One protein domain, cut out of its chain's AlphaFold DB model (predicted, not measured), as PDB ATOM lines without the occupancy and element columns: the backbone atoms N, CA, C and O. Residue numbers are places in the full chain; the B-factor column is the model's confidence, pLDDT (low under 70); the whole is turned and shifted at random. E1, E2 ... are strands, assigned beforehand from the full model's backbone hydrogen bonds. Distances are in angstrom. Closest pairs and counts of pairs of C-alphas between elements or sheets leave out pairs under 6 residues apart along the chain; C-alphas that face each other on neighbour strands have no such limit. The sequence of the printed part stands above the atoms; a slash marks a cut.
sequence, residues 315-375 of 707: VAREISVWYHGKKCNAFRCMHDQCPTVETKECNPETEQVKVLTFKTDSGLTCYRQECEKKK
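This is residues 315 to 375 of the 707 residues of an uncharacterized protein of Naegleria gruberi (UniProt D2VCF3). Two hairpins of strands follow each other end to end along a long, thin shape, E1 and E2 at one end and E3 and E4 at the other. The long link, residues 336 to 350, runs beside the second hairpin to its far end before E3 turns back. The printed part has 61 residues with no named helix and four named strands, in the order E1, E2, E3, E4, in two antiparallel sheets of two strands each; the class is all strand. The whole is extended, with a radius of gyration of the C-alphas of 18.1 A and spans of 57 by 23 by 13 A.

E1, residues 315 to 323, and E2, residues 326 to 335, form an antiparallel hairpin, with 152 degrees between their directions. The C-alphas of Ala 316 and Cys 333 face each other at 4.2 A. N 319 and O 330 are within hydrogen-bond range at 2.8 A, and N 330 and O 319 at 2.9 A. E3, residues 351 to 359, and E4, residues 365 to 373, form a second antiparallel hairpin, at 156 degrees. The C-alphas of Glu 351 and Lys 373 face each other at 4.1 A, and N 354 and O 370 are within hydrogen-bond range at 2.8 A. E1 and E2 are each apart from E3 and E4.

E1 begins at C-alpha 315 (99.451, 58.806, 78.952), is 22.6 A long and bends by 54 degrees at residue 320. E2 is 27.0 A long and E3 is 24.9 A. E4 is 24.7 A long and ends at C-alpha 373 (105.912, 92.076, 89.503).

The two C-alphas farthest apart, those of Lys 326 and Glu 349, are 57.3 A apart. The printed part has no cut. The link from E2 to E3 is long, with 15 residues; the other two are tight. The mean pLDDT of the printed part is 81.1, and residues 342, 361 and 375 are under 70.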
ATOM      1  N   VAL A 315      99.387  60.261  79.128       87.12
ATOM      2  CA  VAL A 315      99.451  58.806  78.952       87.12
ATOM      3  C   VAL A 315      98.772  58.126  80.140       87.12
ATOM      4  O   VAL A 315      99.018  58.478  81.297       87.12
ATOM      5  N   ALA A 316      97.899  57.150  79.873       89.94
ATOM      6  CA  ALA A 316      97.268  56.346  80.917       89.94
ATOM      7  C   ALA A 316      98.314  55.426  81.556       89.94
ATOM      8  O   ALA A 316      98.802  54.495  80.913       89.94
ATOM      9  N   ARG A 317      98.638  55.657  82.829       88.44
ATOM     10  CA  ARG A 317      99.518  54.784  83.611       88.44
ATOM     11  C   ARG A 317      98.735  54.032  84.670       88.44
ATOM     12  O   ARG A 317      97.836  54.582  85.307       88.44
ATOM     13  N   GLU A 318      99.092  52.768  84.842       91.56
ATOM     14  CA  GLU A 318      98.567  51.942  85.918       91.56
ATOM     15  C   GLU A 318      99.190  52.398  87.239       91.56
ATOM     16  O   GLU A 318     100.410  52.492  87.384       91.56
ATOM     17  N   ILE A 319      98.339  52.720  88.203       89.19
ATOM     18  CA  ILE A 319      98.717  53.094  89.556       89.19
ATOM     19  C   ILE A 319      98.063  52.147  90.545       89.19
ATOM     20  O   ILE A 319      96.959  51.645  90.337       89.19
ATOM     21  N   SER A 320      98.738  51.931  91.668       90.00
ATOM     22  CA  SER A 320      98.183  51.115  92.733       90.00
ATOM     23  C   SER A 320      97.441  51.980  93.748       90.00
ATOM     24  O   SER A 320      98.031  52.856  94.383       90.00
ATOM     25  N   VAL A 321      96.143  51.731  93.903       89.94
ATOM     26  CA  VAL A 321      95.243  52.456  94.805       89.94
ATOM     27  C   VAL A 321      94.689  51.522  95.875       89.94
ATOM     28  O   VAL A 321      94.439  50.343  95.645       89.94
ATOM     29  N   TRP A 322      94.479  52.044  97.080       88.06
ATOM     30  CA  TRP A 322      93.835  51.291  98.154       88.06
ATOM     31  C   TRP A 322      92.318  51.484  98.084       88.06
ATOM     32  O   TRP A 322      91.823  52.580  98.342       88.06
ATOM     33  N   TYR A 323      91.572  50.420  97.784       84.75
ATOM     34  CA  TYR A 323      90.110  50.415  97.748       84.75
ATOM     35  C   TYR A 323      89.569  49.522  98.870       84.75
ATOM     36  O   TYR A 323      89.763  48.307  98.872       84.75
ATOM     37  N   HIS A 324      88.945  50.140  99.879       81.19
ATOM     38  CA  HIS A 324      88.417  49.465 101.075       81.19
ATOM     39  C   HIS A 324      89.397  48.480 101.753       81.19
ATOM     40  O   HIS A 324      89.027  47.390 102.193       81.19
ATOM     41  N   GLY A 325      90.670  48.873 101.851       83.62
ATOM     42  CA  GLY A 325      91.717  48.072 102.494       83.62
ATOM     43  C   GLY A 325      92.316  46.964 101.620       83.62
ATOM     44  O   GLY A 325      93.212  46.266 102.082       83.62
ATOM     45  N   LYS A 326      91.879  46.823 100.362       87.19
ATOM     46  CA  LYS A 326      92.512  45.972  99.348       87.19
ATOM     47  C   LYS A 326      93.305  46.843  98.372       87.19
ATOM     48  O   LYS A 326      92.856  47.925  97.999       87.19
ATOM     49  N   LYS A 327      94.495  46.392  97.981       89.38
ATOM     50  CA  LYS A 327      95.320  47.059  96.968       89.38
ATOM     51  C   LYS A 327      94.772  46.682  95.587       89.38
ATOM     52  O   LYS A 327      94.729  45.501  95.254       89.38
ATOM     53  N   CYS A 328      94.298  47.670  94.843       89.94
ATOM     54  CA  CYS A 328      93.715  47.533  93.513       89.94
ATOM     55  C   CYS A 328      94.557  48.313  92.503       89.94
ATOM     56  O   CYS A 328      95.242  49.271  92.867       89.94
ATOM     57  N   ASN A 329      94.495  47.913  91.240       91.12
ATOM     58  CA  ASN A 329      95.111  48.660  90.155       91.12
ATOM     59  C   ASN A 329      94.051  49.555  89.510       91.12
ATOM     60  O   ASN A 329      92.920  49.123  89.302       91.12
ATOM     61  N   ALA A 330      94.421  50.800  89.243       90.88
ATOM     62  CA  ALA A 330      93.592  51.813  88.604       90.88
ATOM     63  C   ALA A 330      94.419  52.503  87.521       90.88
ATOM     64  O   ALA A 330      95.646  52.545  87.614       90.88
ATOM     65  N   PHE A 331      93.777  53.072  86.506       90.38
ATOM     66  CA  PHE A 331      94.493  53.825  85.476       90.38
ATOM     67  C   PHE A 331      94.298  55.323  85.682       90.38
ATOM     68  O   PHE A 331      93.186  55.809  85.877       90.38
ATOM     69  N   ARG A 332      95.388  56.084  85.596       88.94
ATOM     70  CA  ARG A 332      95.355  57.545  85.679       88.94
ATOM     71  C   ARG A 332      96.124  58.152  84.516       88.94
ATOM     72  O   ARG A 332      97.254  57.760  84.242       88.94
ATOM     73  N   CYS A 333      95.516  59.132  83.859       87.62
ATOM     74  CA  CYS A 333      96.190  59.945  82.856       87.62
ATOM     75  C   CYS A 333      97.241  60.835  83.528       87.62
ATOM     76  O   CYS A 333      96.921  61.578  84.459       87.62
ATOM     77  N   MET A 334      98.490  60.735  83.079       82.94
ATOM     78  CA  MET A 334      99.625  61.522  83.567       82.94
ATOM     79  C   MET A 334     100.342  62.171  82.387       82.94
ATOM     80  O   MET A 334     100.482  61.546  81.343       82.94
ATOM     81  N   HIS A 335     100.824  63.402  82.549       77.94
ATOM     82  CA  HIS A 335     101.664  64.039  81.531       77.94
ATOM     83  C   HIS A 335     103.058  63.416  81.565       77.94
ATOM     84  O   HIS A 335     103.723  63.448  82.605       77.94
ATOM     85  N   ASP A 336     103.486  62.838  80.447       75.38
ATOM     86  CA  ASP A 336     104.793  62.174  80.353       75.38
ATOM     87  C   ASP A 336     105.902  63.101  79.839       75.38
ATOM     88  O   ASP A 336     107.069  62.731  79.794       75.38
ATOM     89  N   GLN A 337     105.547  64.332  79.473       78.44
ATOM     90  CA  GLN A 337     106.478  65.329  78.964       78.44
ATOM     91  C   GLN A 337     106.290  66.650  79.706       78.44
ATOM     92  O   GLN A 337     105.175  67.016  80.090       78.44
ATOM     93  N   CYS A 338     107.396  67.362  79.926       73.88
ATOM     94  CA  CYS A 338     107.324  68.744  80.377       73.88
ATOM     95  C   CYS A 338     106.658  69.579  79.277       73.88
ATOM     96  O   CYS A 338     107.032  69.424  78.113       73.88
ATOM     97  N   PRO A 339     105.704  70.463  79.614       74.69
ATOM     98  CA  PRO A 339     105.175  71.400  78.634       74.69
ATOM     99  C   PRO A 339     106.329  72.229  78.066       74.69
ATOM    100  O   PRO A 339     107.228  72.637  78.809       74.69
ATOM    101  N   THR A 340     106.320  72.448  76.755       74.19
ATOM    102  CA  THR A 340     107.306  73.273  76.056       74.19
ATOM    103  C   THR A 340     107.345  74.654  76.709       74.19
ATOM    104  O   THR A 340     106.304  75.277  76.917       74.19
ATOM    105  N   VAL A 341     108.535  75.108  77.109       70.69
ATOM    106  CA  VAL A 341     108.693  76.380  77.822       70.69
ATOM    107  C   VAL A 341     108.502  77.516  76.821       70.69
ATOM    108  O   VAL A 341     109.435  77.883  76.116       70.69
ATOM    109  N   GLU A 342     107.291  78.057  76.741       68.50
ATOM    110  CA  GLU A 342     107.045  79.309  76.027       68.50
ATOM    111  C   GLU A 342     107.794  80.443  76.738       68.50
ATOM    112  O   GLU A 342     107.571  80.710  77.925       68.50
ATOM    113  N   THR A 343     108.711  81.096  76.023       72.25
ATOM    114  CA  THR A 343     109.432  82.277  76.499       72.25
ATOM    115  C   THR A 343     108.433  83.412  76.686       72.25
ATOM    116  O   THR A 343     107.872  83.928  75.721       72.25
ATOM    117  N   LYS A 344     108.185  83.797  77.939       75.19
ATOM    118  CA  LYS A 344     107.341  84.954  78.250       75.19
ATOM    119  C   LYS A 344     108.196  86.210  78.307       75.19
ATOM    120  O   LYS A 344     109.090  86.308  79.143       75.19
ATOM    121  N   GLU A 345     107.886  87.181  77.454       78.62
ATOM    122  CA  GLU A 345     108.449  88.527  77.545       78.62
ATOM    123  C   GLU A 345     107.829  89.263  78.742       78.62
ATOM    124  O   GLU A 345     106.624  89.511  78.783       78.62
ATOM    125  N   CYS A 346     108.650  89.583  79.744       82.94
ATOM    126  CA  CYS A 346     108.232  90.365  80.906       82.94
ATOM    127  C   CYS A 346     108.614  91.836  80.724       82.94
ATOM    128  O   CYS A 346     109.689  92.137  80.203       82.94
ATOM    129  N   ASN A 347     107.772  92.757  81.200       78.25
ATOM    130  CA  ASN A 347     108.070  94.186  81.133       78.25
ATOM    131  C   ASN A 347     109.257  94.529  82.065       78.25
ATOM    132  O   ASN A 347     109.109  94.406  83.286       78.25
ATOM    133  N   PRO A 348     110.404  95.004  81.536       75.00
ATOM    134  CA  PRO A 348     111.626  95.188  82.320       75.00
ATOM    135  C   PRO A 348     111.508  96.256  83.420       75.00
ATOM    136  O   PRO A 348     112.251  96.212  84.407       75.00
ATOM    137  N   GLU A 349     110.565  97.196  83.300       71.06
ATOM    138  CA  GLU A 349     110.391  98.291  84.261       71.06
ATOM    139  C   GLU A 349     109.584  97.889  85.500       71.06
ATOM    140  O   GLU A 349     109.772  98.452  86.577       71.06
ATOM    141  N   THR A 350     108.682  96.913  85.376       70.19
ATOM    142  CA  THR A 350     107.695  96.606  86.428       70.19
ATOM    143  C   THR A 350     107.677  95.145  86.851       70.19
ATOM    144  O   THR A 350     107.067  94.820  87.871       70.19
ATOM    145  N   GLU A 351     108.359  94.263  86.121       77.62
ATOM    146  CA  GLU A 351     108.322  92.817  86.324       77.62
ATOM    147  C   GLU A 351     109.727  92.206  86.182       77.62
ATOM    148  O   GLU A 351     110.623  92.770  85.556       77.62
ATOM    149  N   GLN A 352     109.947  91.062  86.824       82.38
ATOM    150  CA  GLN A 352     111.167  90.265  86.749       82.38
ATOM    151  C   GLN A 352     110.812  88.813  86.422       82.38
ATOM    152  O   GLN A 352     109.801  88.288  86.892       82.38
ATOM    153  N   VAL A 353     111.637  88.156  85.607       83.81
ATOM    154  CA  VAL A 353     111.411  86.759  85.219       83.81
ATOM    155  C   VAL A 353     111.741  85.855  86.405       83.81
ATOM    156  O   VAL A 353     112.878  85.810  86.874       83.81
ATOM    157  N   LYS A 354     110.755  85.095  86.876       85.75
ATOM    158  CA  LYS A 354     110.908  84.077  87.914       85.75
ATOM    159  C   LYS A 354     110.801  82.693  87.289       85.75
ATOM    160  O   LYS A 354     109.766  82.332  86.730       85.75
ATOM    161  N   VAL A 355     111.852  81.887  87.421       85.06
ATOM    162  CA  VAL A 355     111.824  80.482  86.996       85.06
ATOM    163  C   VAL A 355     111.236  79.639  88.124       85.06
ATOM    164  O   VAL A 355     111.822  79.510  89.198       85.06
ATOM    165  N   LEU A 356     110.059  79.064  87.895       83.12
ATOM    166  CA  LEU A 356     109.421  78.135  88.818       83.12
ATOM    167  C   LEU A 356     109.769  76.699  88.447       83.12
ATOM    168  O   LEU A 356     109.584  76.278  87.306       83.12
ATOM    169  N   THR A 357     110.209  75.939  89.445       85.62
ATOM    170  CA  THR A 357     110.445  74.499  89.325       85.62
ATOM    171  C   THR A 357     109.215  73.747  89.827       85.62
ATOM    172  O   THR A 357     108.756  73.995  90.944       85.62
ATOM    173  N   PHE A 358     108.670  72.831  89.030       82.94
ATOM    174  CA  PHE A 358     107.552  71.973  89.430       82.94
ATOM    175  C   PHE A 358     107.799  70.533  88.990       82.94
ATOM    176  O   PHE A 358     108.472  70.291  87.996       82.94
ATOM    177  N   LYS A 359     107.269  69.561  89.733       78.88
ATOM    178  CA  LYS A 359     107.328  68.151  89.333       78.88
ATOM    179  C   LYS A 359     106.024  67.759  88.650       78.88
ATOM    180  O   LYS A 359     104.957  68.111  89.150       78.88
ATOM    181  N   THR A 360     106.098  67.055  87.527       74.12
ATOM    182  CA  THR A 360     104.926  66.430  86.905       74.12
ATOM    183  C   THR A 360     104.421  65.281  87.770       74.12
ATOM    184  O   THR A 360     105.145  64.741  88.609       74.12
ATOM    185  N   ASP A 361     103.187  64.846  87.518       69.69
ATOM    186  CA  ASP A 361     102.606  63.651  88.145       69.69
ATOM    187  C   ASP A 361     103.431  62.373  87.862       69.69
ATOM    188  O   ASP A 361     103.352  61.411  88.624       69.69
ATOM    189  N   SER A 362     104.257  62.373  86.807       70.38
ATOM    190  CA  SER A 362     105.211  61.305  86.475       70.38
ATOM    191  C   SER A 362     106.545  61.389  87.235       70.38
ATOM    192  O   SER A 362     107.365  60.480  87.119       70.38
ATOM    193  N   GLY A 363     106.770  62.441  88.029       75.62
ATOM    194  CA  GLY A 363     107.988  62.654  88.816       75.62
ATOM    195  C   GLY A 363     109.111  63.405  88.090       75.62
ATOM    196  O   GLY A 363     110.153  63.656  88.700       75.62
ATOM    197  N   LEU A 364     108.907  63.805  86.830       77.44
ATOM    198  CA  LEU A 364     109.860  64.626  86.079       77.44
ATOM    199  C   LEU A 364     109.865  66.052  86.631       77.44
ATOM    200  O   LEU A 364     108.816  66.611  86.938       77.44
ATOM    201  N   THR A 365     111.046  66.647  86.774       79.62
ATOM    202  CA  THR A 365     111.175  68.036  87.228       79.62
ATOM    203  C   THR A 365     111.195  68.952  86.008       79.62
ATOM    204  O   THR A 365     112.087  68.843  85.175       79.62
ATOM    205  N   CYS A 366     110.206  69.833  85.906       83.50
ATOM    206  CA  CYS A 366     110.016  70.780  84.817       83.50
ATOM    207  C   CYS A 366     110.184  72.220  85.309       83.50
ATOM    208  O   CYS A 366     110.027  72.524  86.496       83.50
ATOM    209  N   TYR A 367     110.451  73.117  84.366       82.75
ATOM    210  CA  TYR A 367     110.647  74.538  84.621       82.75
ATOM    211  C   TYR A 367     109.627  75.338  83.824       82.75
ATOM    212  O   TYR A 367     109.329  75.004  82.681       82.75
ATOM    213  N   ARG A 368     109.085  76.400  84.416       84.25
ATOM    214  CA  ARG A 368     108.290  77.398  83.692       84.25
ATOM    215  C   ARG A 368     108.707  78.793  84.112       84.25
ATOM    216  O   ARG A 368     109.030  79.017  85.278       84.25
ATOM    217  N   GLN A 369     108.678  79.721  83.170       85.00
ATOM    218  CA  GLN A 369     108.943  81.129  83.431       85.00
ATOM    219  C   GLN A 369     107.626  81.846  83.749       85.00
ATOM    220  O   GLN A 369     106.624  81.674  83.051       85.00
ATOM    221  N   GLU A 370     107.612  82.640  84.813       85.38
ATOM    222  CA  GLU A 370     106.514  83.550  85.139       85.38
ATOM    223  C   GLU A 370     107.060  84.957  85.373       85.38
ATOM    224  O   GLU A 370     108.124  85.123  85.966       85.38
ATOM    225  N   CYS A 371     106.324  85.976  84.931       82.75
ATOM    226  CA  CYS A 371     106.642  87.364  85.246       82.75
ATOM    227  C   CYS A 371     106.151  87.674  86.662       82.75
ATOM    228  O   CYS A 371     104.950  87.657  86.940       82.75
ATOM    229  N   GLU A 372     107.077  87.924  87.580       80.62
ATOM    230  CA  GLU A 372     106.774  88.382  88.929       80.62
ATOM    231  C   GLU A 372     106.906  89.903  88.967       80.62
ATOM    232  O   GLU A 372     107.948  90.450  88.625       80.62
ATOM    233  N   LYS A 373     105.854  90.613  89.381       76.69
ATOM    234  CA  LYS A 373     105.912  92.076  89.503       76.69
ATOM    235  C   LYS A 373     106.984  92.473  90.517       76.69
ATOM    236  O   LYS A 373     106.938  92.013  91.661       76.69
ATOM    237  N   LYS A 374     107.906  93.349  90.109       70.56
ATOM    238  CA  LYS A 374     108.875  93.994  91.002       70.56
ATOM    239  C   LYS A 374     108.106  94.686  92.112       70.56
ATOM    240  O   LYS A 374     107.048  95.292  91.881       70.56
ATOM    241  N   LYS A 375     108.574  94.542  93.347       61.69
ATOM    242  CA  LYS A 375     107.815  95.058  94.481       61.69
ATOM    243  C   LYS A 375     107.971  96.568  94.475       61.69
ATOM    244  O   LYS A 375     109.030  97.102  94.772       61.69
TER     245      LYS A 375